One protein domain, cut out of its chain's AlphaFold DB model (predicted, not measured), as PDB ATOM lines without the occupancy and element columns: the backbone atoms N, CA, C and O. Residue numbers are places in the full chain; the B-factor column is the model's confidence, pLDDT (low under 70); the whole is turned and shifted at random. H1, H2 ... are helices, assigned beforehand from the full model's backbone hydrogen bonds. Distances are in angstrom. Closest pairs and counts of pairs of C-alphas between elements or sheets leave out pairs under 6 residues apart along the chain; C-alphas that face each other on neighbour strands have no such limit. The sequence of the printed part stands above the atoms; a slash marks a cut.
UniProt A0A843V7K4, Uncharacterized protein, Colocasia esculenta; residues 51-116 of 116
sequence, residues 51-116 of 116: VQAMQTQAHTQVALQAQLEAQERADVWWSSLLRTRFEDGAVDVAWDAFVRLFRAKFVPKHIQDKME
ATOM      1  N   VAL A  51      38.723   5.100  49.403       95.50
ATOM      2  CA  VAL A  51      37.947   6.124  48.684       95.50
ATOM      3  C   VAL A  51      37.449   5.579  47.348       95.50
ATOM      4  O   VAL A  51      36.278   5.758  47.012       95.50
ATOM      5  N   GLN A  52      38.296   4.867  46.605       94.75
ATOM      6  CA  GLN A  52      37.912   4.268  45.330       94.75
ATOM      7  C   GLN A  52      36.844   3.178  45.503       94.75
ATOM      8  O   GLN A  52      35.890   3.119  44.722       94.75
ATOM      9  N   ALA A  53      36.955   2.350  46.545       95.06
ATOM     10  CA  ALA A  53      35.940   1.355  46.880       95.06
ATOM     11  C   ALA A  53      34.594   2.014  47.225       95.06
ATOM     12  O   ALA A  53      33.559   1.600  46.707       95.06
ATOM     13  N   MET A  54      34.609   3.085  48.025       95.75
ATOM     14  CA  MET A  54      33.401   3.831  48.386       95.75
ATOM     15  C   MET A  54      32.750   4.494  47.167       95.75
ATOM     16  O   MET A  54      31.534   4.417  47.004       95.75
ATOM     17  N   GLN A  55      33.541   5.107  46.282       95.69
ATOM     18  CA  GLN A  55      33.030   5.675  45.031       95.69
ATOM     19  C   GLN A  55      32.404   4.598  44.147       95.69
ATOM     20  O   GLN A  55      31.289   4.773  43.664       95.69
ATOM     21  N   THR A  56      33.083   3.463  43.982       95.56
ATOM     22  CA  THR A  56      32.561   2.329  43.209       95.56
ATOM     23  C   THR A  56      31.226   1.862  43.781       95.56
ATOM     24  O   THR A  56      30.247   1.748  43.050       95.56
ATOM     25  N   GLN A  57      31.154   1.685  45.101       94.94
ATOM     26  CA  GLN A  57      29.926   1.292  45.782       94.94
ATOM     27  C   GLN A  57      28.803   2.320  45.585       94.94
ATOM     28  O   GLN A  57      27.663   1.932  45.329       94.94
ATOM     29  N   ALA A  58      29.102   3.618  45.680       96.00
ATOM     30  CA  ALA A  58      28.126   4.679  45.450       96.00
ATOM     31  C   ALA A  58      27.602   4.655  44.007       96.00
ATOM     32  O   ALA A  58      26.393   4.692  43.793       96.00
ATOM     33  N   HIS A  59      28.489   4.516  43.019       96.75
ATOM     34  CA  HIS A  59      28.092   4.397  41.618       96.75
ATOM     35  C   HIS A  59      27.226   3.162  41.365       96.75
ATOM     36  O   HIS A  59      26.220   3.267  40.668       96.75
ATOM     37  N   THR A  60      27.562   2.012  41.956       96.25
ATOM     38  CA  THR A  60      26.735   0.803  41.852       96.25
ATOM     39  C   THR A  60      25.351   1.018  42.454       96.25
ATOM     40  O   THR A  60      24.361   0.653  41.829       96.25
ATOM     41  N   GLN A  61      25.258   1.645  43.630       95.25
ATOM     42  CA  GLN A  61      23.966   1.946  44.251       95.25
ATOM     43  C   GLN A  61      23.120   2.883  43.386       95.25
ATOM     44  O   GLN A  61      21.951   2.595  43.141       95.25
ATOM     45  N   VAL A  62      23.721   3.953  42.859       96.38
ATOM     46  CA  VAL A  62      23.034   4.891  41.961       96.38
ATOM     47  C   VAL A  62      22.570   4.194  40.682       96.38
ATOM     48  O   VAL A  62      21.445   4.415  40.244       96.38
ATOM     49  N   ALA A  63      23.396   3.328  40.091       95.69
ATOM     50  CA  ALA A  63      23.026   2.588  38.887       95.69
ATOM     51  C   ALA A  63      21.853   1.627  39.139       95.69
ATOM     52  O   ALA A  63      20.921   1.580  38.337       95.69
ATOM     53  N   LEU A  64      21.869   0.905  40.264       96.81
ATOM     54  CA  LEU A  64      20.772   0.018  40.658       96.81
ATOM     55  C   LEU A  64      19.479   0.797  40.897       96.81
ATOM     56  O   LEU A  64      18.426   0.402  40.403       96.81
ATOM     57  N   GLN A  65      19.557   1.926  41.602       95.44
ATOM     58  CA  GLN A  65      18.398   2.780  41.840       95.44
ATOM     59  C   GLN A  65      17.831   3.323  40.524       95.44
ATOM     60  O   GLN A  65      16.634   3.206  40.278       95.44
ATOM     61  N   ALA A  66      18.687   3.839  39.640       94.38
ATOM     62  CA  ALA A  66      18.269   4.331  38.332       94.38
ATOM     63  C   ALA A  66      17.618   3.231  37.479       94.38
ATOM     64  O   ALA A  66      16.660   3.499  36.754       94.38
ATOM     65  N   GLN A  67      18.105   1.989  37.572       93.94
ATOM     66  CA  GLN A  67      17.503   0.849  36.885       93.94
ATOM     67  C   GLN A  67      16.095   0.543  37.414       93.94
ATOM     68  O   GLN A  67      15.181   0.358  36.610       93.94
ATOM     69  N   LEU A  68      15.912   0.514  38.737       94.69
ATOM     70  CA  LEU A  68      14.606   0.274  39.359       94.69
ATOM     71  C   LEU A  68      13.609   1.382  39.002       94.69
ATOM     72  O   LEU A  68      12.510   1.094  38.536       94.69
ATOM     73  N   GLU A  69      14.021   2.646  39.109       94.06
ATOM     74  CA  GLU A  69      13.186   3.791  38.733       94.06
ATOM     75  C   GLU A  69      12.807   3.761  37.243       94.06
ATOM     76  O   GLU A  69      11.677   4.086  36.867       94.06
ATOM     77  N   ALA A  70      13.734   3.365  36.364       90.88
ATOM     78  CA  ALA A  70      13.450   3.225  34.940       90.88
ATOM     79  C   ALA A  70      12.441   2.102  34.664       90.88
ATOM     80  O   ALA A  70      11.538   2.295  33.846       90.88
ATOM     81  N   GLN A  71      12.568   0.967  35.357       92.56
ATOM     82  CA  GLN A  71      11.641  -0.156  35.249       92.56
ATOM     83  C   GLN A  71      10.233   0.243  35.703       92.56
ATOM     84  O   GLN A  71       9.286   0.113  34.931       92.56
ATOM     85  N   GLU A  72      10.096   0.820  36.898       94.88
ATOM     86  CA  GLU A  72       8.797   1.259  37.425       94.88
ATOM     87  C   GLU A  72       8.122   2.275  36.495       94.88
ATOM     88  O   GLU A  72       6.929   2.179  36.190       94.88
ATOM     89  N   ARG A  73       8.892   3.240  35.976       93.44
ATOM     90  CA  ARG A  73       8.375   4.231  35.024       93.44
ATOM     91  C   ARG A  73       7.937   3.604  33.706       93.44
ATOM     92  O   ARG A  73       6.963   4.083  33.120       93.44
ATOM     93  N   ALA A  74       8.650   2.590  33.220       92.38
ATOM     94  CA  ALA A  74       8.276   1.858  32.017       92.38
ATOM     95  C   ALA A  74       6.970   1.080  32.220       92.38
ATOM     96  O   ALA A  74       6.073   1.201  31.385       92.38
ATOM     97  N   ASP A  75       6.815   0.386  33.349       92.31
ATOM     98  CA  ASP A  75       5.616  -0.401  33.665       92.31
ATOM     99  C   ASP A  75       4.365   0.478  33.812       92.31
ATOM    100  O   ASP A  75       3.314   0.208  33.215       92.31
ATOM    101  N   VAL A  76       4.476   1.586  34.551       93.56
ATOM    102  CA  VAL A  76       3.374   2.551  34.714       93.56
ATOM    103  C   VAL A  76       2.998   3.187  33.377       93.56
ATOM    104  O   VAL A  76       1.816   3.317  33.050       93.56
ATOM    105  N   TRP A  77       3.990   3.578  32.573       93.50
ATOM    106  CA  TRP A  77       3.728   4.143  31.251       93.50
ATOM    107  C   TRP A  77       3.034   3.136  30.334       93.50
ATOM    108  O   TRP A  77       2.048   3.491  29.687       93.50
ATOM    109  N   TRP A  78       3.528   1.901  30.281       91.00
ATOM    110  CA  TRP A  78       3.012   0.881  29.376       91.00
ATOM    111  C   TRP A  78       1.573   0.496  29.726       91.00
ATOM    112  O   TRP A  78       0.697   0.530  28.863       91.00
ATOM    113  N   SER A  79       1.296   0.235  31.005       88.38
ATOM    114  CA  SER A  79      -0.058  -0.068  31.491       88.38
ATOM    115  C   SER A  79      -1.049   1.076  31.236       88.38
ATOM    116  O   SER A  79      -2.177   0.840  30.795       88.38
ATOM    117  N   SER A  80      -0.625   2.327  31.439       88.69
ATOM    118  CA  SER A  80      -1.438   3.507  31.126       88.69
ATOM    119  C   SER A  80      -1.702   3.644  29.624       88.69
ATOM    120  O   SER A  80      -2.833   3.923  29.218       88.69
ATOM    121  N   LEU A  81      -0.686   3.412  28.789       87.19
ATOM    122  CA  LEU A  81      -0.807   3.472  27.336       87.19
ATOM    123  C   LEU A  81      -1.770   2.407  26.806       87.19
ATOM    124  O   LEU A  81      -2.619   2.729  25.977       87.19
ATOM    125  N   LEU A  82      -1.671   1.174  27.312       85.56
ATOM    126  CA  LEU A  82      -2.597   0.094  26.976       85.56
ATOM    127  C   LEU A  82      -4.030   0.482  27.331       85.56
ATOM    128  O   LEU A  82      -4.888   0.466  26.462       85.56
ATOM    129  N   ARG A  83      -4.278   0.940  28.561       82.19
ATOM    130  CA  ARG A  83      -5.628   1.304  29.017       82.19
ATOM    131  C   ARG A  83      -6.255   2.476  28.253       82.19
ATOM    132  O   ARG A  83      -7.469   2.520  28.103       82.19
ATOM    133  N   THR A  84      -5.453   3.464  27.860       82.00
ATOM    134  CA  THR A  84      -5.957   4.719  27.270       82.00
ATOM    135  C   THR A  84      -6.069   4.678  25.757       82.00
ATOM    136  O   THR A  84      -6.938   5.339  25.195       82.00
ATOM    137  N   ARG A  85      -5.162   3.964  25.089       74.81
ATOM    138  CA  ARG A  85      -5.029   4.004  23.630       74.81
ATOM    139  C   ARG A  85      -5.551   2.751  22.948       74.81
ATOM    140  O   ARG A  85      -5.810   2.783  21.750       74.81
ATOM    141  N   PHE A  86      -5.674   1.671  23.705       72.88
ATOM    142  CA  PHE A  86      -6.199   0.411  23.237       72.88
ATOM    143  C   PHE A  86      -7.382   0.053  24.141       72.88
ATOM    144  O   PHE A  86      -7.203  -0.532  25.207       72.88
ATOM    145  N   GLU A  87      -8.586   0.486  23.762       59.81
ATOM    146  CA  GLU A  87      -9.817   0.117  24.475       59.81
ATOM    147  C   GLU A  87      -9.846  -1.413  24.703       59.81
ATOM    148  O   GLU A  87      -9.393  -2.177  23.852       59.81
ATOM    149  N   ASP A  88     -10.268  -1.838  25.899       60.72
ATOM    150  CA  ASP A  88     -10.175  -3.212  26.437       60.72
ATOM    151  C   ASP A  88      -8.774  -3.762  26.767       60.72
ATOM    152  O   ASP A  88      -8.634  -4.935  27.114       60.72
ATOM    153  N   GLY A  89      -7.734  -2.922  26.774       56.47
ATOM    154  CA  GLY A  89      -6.395  -3.338  27.200       56.47
ATOM    155  C   GLY A  89      -5.789  -4.336  26.220       56.47
ATOM    156  O   GLY A  89      -5.505  -5.469  26.601       56.47
ATOM    157  N   ALA A  90      -5.631  -3.914  24.957       60.78
ATOM    158  CA  ALA A  90      -5.192  -4.777  23.857       60.78
ATOM    159  C   ALA A  90      -4.110  -5.781  24.274       60.78
ATOM    160  O   ALA A  90      -2.981  -5.424  24.614       60.78
ATOM    161  N   VAL A  91      -4.502  -7.051  24.191       62.66
ATOM    162  CA  VAL A  91      -3.698  -8.226  24.539       62.66
ATOM    163  C   VAL A  91      -2.670  -8.539  23.443       62.66
ATOM    164  O   VAL A  91      -1.717  -9.271  23.688       62.66
ATOM    165  N   ASP A  92      -2.826  -7.947  22.254       72.06
ATOM    166  CA  ASP A  92      -2.029  -8.269  21.070       72.06
ATOM    167  C   ASP A  92      -1.463  -7.005  20.398       72.06
ATOM    168  O   ASP A  92      -1.937  -6.528  19.365       72.06
ATOM    169  N   VAL A  93      -0.455  -6.398  21.034       80.12
ATOM    170  CA  VAL A  93       0.345  -5.343  20.400       80.12
ATOM    171  C   VAL A  93       1.498  -5.993  19.647       80.12
ATOM    172  O   VAL A  93       2.382  -6.598  20.253       80.12
ATOM    173  N   ALA A  94       1.528  -5.813  18.325       86.50
ATOM    174  CA  ALA A  94       2.638  -6.272  17.498       86.50
ATOM    175  C   ALA A  94       3.981  -5.735  18.028       86.50
ATOM    176  O   ALA A  94       4.114  -4.547  18.334       86.50
ATOM    177  N   TRP A  95       4.993  -6.604  18.083       85.81
ATOM    178  CA  TRP A  95       6.313  -6.276  18.635       85.81
ATOM    179  C   TRP A  95       6.939  -5.022  18.006       85.81
ATOM    180  O   TRP A  95       7.480  -4.178  18.716       85.81
ATOM    181  N   ASP A  96       6.798  -4.843  16.690       88.38
ATOM    182  CA  ASP A  96       7.290  -3.652  15.986       88.38
ATOM    183  C   ASP A  96       6.629  -2.356  16.491       88.38
ATOM    184  O   ASP A  96       7.302  -1.364  16.788       88.38
ATOM    185  N   ALA A  97       5.309  -2.387  16.696       86.44
ATOM    186  CA  ALA A  97       4.566  -1.251  17.223       86.44
ATOM    187  C   ALA A  97       5.003  -0.914  18.656       86.44
ATOM    188  O   ALA A  97       5.173   0.267  18.976       86.44
ATOM    189  N   PHE A  98       5.240  -1.931  19.493       88.31
ATOM    190  CA  PHE A  98       5.817  -1.747  20.824       88.31
ATOM    191  C   PHE A  98       7.197  -1.084  20.750       88.31
ATOM    192  O   PHE A  98       7.390  -0.029  21.356       88.31
ATOM    193  N   VAL A  99       8.138  -1.641  19.976       89.88
ATOM    194  CA  VAL A  99       9.511  -1.115  19.865       89.88
ATOM    195  C   VAL A  99       9.499   0.336  19.390       89.88
ATOM    196  O   VAL A  99      10.214   1.171  19.949       89.88
ATOM    197  N   ARG A 100       8.647   0.675  18.416       89.50
ATOM    198  CA  ARG A 100       8.503   2.048  17.915       89.50
ATOM    199  C   ARG A 100       8.018   3.012  18.999       89.50
ATOM    200  O   ARG A 100       8.584   4.092  19.162       89.50
ATOM    201  N   LEU A 101       6.991   2.627  19.760       90.31
ATOM    202  CA  LEU A 101       6.443   3.442  20.851       90.31
ATOM    203  C   LEU A 101       7.432   3.583  22.014       90.31
ATOM    204  O   LEU A 101       7.592   4.677  22.557       90.31
ATOM    205  N   PHE A 102       8.123   2.499  22.365       90.69
ATOM    206  CA  PHE A 102       9.127   2.477  23.422       90.69
ATOM    207  C   PHE A 102      10.322   3.371  23.079       90.69
ATOM    208  O   PHE A 102      10.690   4.235  23.878       90.69
ATOM    209  N   ARG A 103      10.889   3.235  21.870       90.94
ATOM    210  CA  ARG A 103      12.003   4.074  21.401       90.94
ATOM    211  C   ARG A 103      11.641   5.551  21.436       90.94
ATOM    212  O   ARG A 103      12.377   6.337  22.025       90.94
ATOM    213  N   ALA A 104      10.473   5.911  20.905       89.69
ATOM    214  CA  ALA A 104       9.996   7.290  20.913       89.69
ATOM    215  C   ALA A 104       9.869   7.882  22.330       89.69
ATOM    216  O   ALA A 104      10.036   9.090  22.504       89.69
ATOM    217  N   LYS A 105       9.572   7.053  23.341       90.88
ATOM    218  CA  LYS A 105       9.376   7.497  24.725       90.88
ATOM    219  C   LYS A 105      10.662   7.538  25.554       90.88
ATOM    220  O   LYS A 105      10.829   8.478  26.331       90.88
ATOM    221  N   PHE A 106      11.520   6.525  25.438       90.56
ATOM    222  CA  PHE A 106      12.644   6.312  26.360       90.56
ATOM    223  C   PHE A 106      14.021   6.529  25.738       90.56
ATOM    224  O   PHE A 106      14.979   6.760  26.473       90.56
ATOM    225  N   VAL A 107      14.145   6.490  24.411       89.12
ATOM    226  CA  VAL A 107      15.435   6.684  23.744       89.12
ATOM    227  C   VAL A 107      15.556   8.153  23.324       89.12
ATOM    228  O   VAL A 107      14.674   8.663  22.638       89.12
ATOM    229  N   PRO A 108      16.621   8.878  23.697       89.50
ATOM    230  CA  PRO A 108      16.832  10.246  23.224       89.50
ATOM    231  C   PRO A 108      16.995  10.317  21.697       89.50
ATOM    232  O   PRO A 108      17.653   9.458  21.114       89.50
ATOM    233  N   LYS A 109      16.472  11.371  21.049       85.81
ATOM    234  CA  LYS A 109      16.514  11.529  19.576       85.81
ATOM    235  C   LYS A 109      17.915  11.358  18.978       85.81
ATOM    236  O   LYS A 109      18.096  10.546  18.089       85.81
ATOM    237  N   HIS A 110      18.920  12.000  19.573       87.19
ATOM    238  CA  HIS A 110      20.313  11.918  19.113       87.19
ATOM    239  C   HIS A 110      20.932  10.502  19.163       87.19
ATOM    240  O   HIS A 110      22.001  10.281  18.597       87.19
ATOM    241  N   ILE A 111      20.315   9.564  19.894       86.44
ATOM    242  CA  ILE A 111      20.683   8.142  19.902       86.44
ATOM    243  C   ILE A 111      19.886   7.378  18.842       86.44
ATOM    244  O   ILE A 111      20.447   6.500  18.198       86.44
ATOM    245  N   GLN A 112      18.611   7.727  18.636       82.94
ATOM    246  CA  GLN A 112      17.777   7.144  17.581       82.94
ATOM    247  C   GLN A 112      18.368   7.413  16.192       82.94
ATOM    248  O   GLN A 112      18.515   6.471  15.422       82.94
ATOM    249  N   ASP A 113      18.826   8.644  15.938       83.19
ATOM    250  CA  ASP A 113      19.422   9.067  14.658       83.19
ATOM    251  C   ASP A 113      20.699   8.282  14.286       83.19
ATOM    252  O   ASP A 113      21.161   8.341  13.153       83.19
ATOM    253  N   LYS A 114      21.310   7.574  15.247       82.75
ATOM    254  CA  LYS A 114      22.503   6.735  15.035       82.75
ATOM    255  C   LYS A 114      22.181   5.255  14.809       82.75
ATOM    256  O   LYS A 114      23.103   4.473  14.595       82.75
ATOM    257  N   MET A 115      20.919   4.855  14.973       73.00
ATOM    258  CA  MET A 115      20.452   3.469  14.842       73.00
ATOM    259  C   MET A 115      19.729   3.202  13.513       73.00
ATOM    260  O   MET A 115      19.441   2.039  13.230       73.00
ATOM    261  N   GLU A 116      19.409   4.255  12.756       64.12
ATOM    262  CA  GLU A 116      18.948   4.219  11.356       64.12
ATOM    263  C   GLU A 116      20.133   4.181  10.385       64.12
ATOM    264  O   GLU A 116      20.015   3.461   9.368       64.12
TER     265      GLU A 116
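What this domain is: This is residues 51 to 116 of the 116 residues of an uncharacterized protein of Colocasia esculenta (UniProt A0A843V7K4). One long, straight helix, H1, makes the longest axis of the model, and beyond its last residue the chain folds back, placing the shorter H2 slantwise across the later part of H1, near it but not touching, and the small H3 on the side of H2 away from H1. The first stretch of H1, residues 51 to 69, sticks out as a bare arm, and the helices sit loosely, with no two of them touching. The printed part has 66 residues with three named helices, in the order H1, H2, H3 along the chain, and no named strand; the class is all helix. The whole is only just extended, close to loose, with a radius of gyration of the C-alphas of 16.6 A, and its flat outline spans 53 by 29 by 15 A.

How they stand to each other: H1, residues 51 to 85, is the longest helix, with 35 residues, and it touches no helix. H2, residues 95 to 106, and H1 are near each other, with 11 pairs of C-alphas within 10 A; their closest C-alphas are 8.4 A apart. H3, residues 109 to 112, is close to H2 but not clearly touching it: their closest C-alphas, those of Arg 103 and Gln 112, are 7.6 A apart, and the centres of the two helices are 13.2 A apart. H1 and H3 are apart. In H1 and H2 every pair of O of residue i and N of residue i+4 is within hydrogen-bond range. H3, with 4 residues, is too short for such a pair, but its one pair of O of residue i and N of residue i+3 is within range.

Where its parts are: H1 begins with C-alpha 51 at (37.947, 6.124, 48.684) and ends with C-alpha 85 at (-5.029, 4.004, 23.630), 49.8 A from first to last C-alpha. H2 runs from Trp 95 to Phe 106 over 16.1 A, with C-alpha 95 at (6.313, -6.276, 18.635). H3 runs from Lys 109 to Gln 112 over 5.0 A, and C-alpha 112 is at (17.777, 7.144, 17.581).

The domain as a whole: The C-alphas of Val 51 and Glu 87, the two farthest apart, are 53.9 A from each other. Residues 51 to 69 and 83 to 88 stand free; the body without them has 41 residues and spans 33 by 22 by 12 A. The link from H1 to H2 is short, with 9 residues, the link from H2 to H3 is tight, with 2, and there is no long link. The printed part has no cut and ends at Glu 116, the chain's last residue. The mean pLDDT of the printed part is 87.0, and confidence is low, under 70, at residues 87 to 91 and at residue 116.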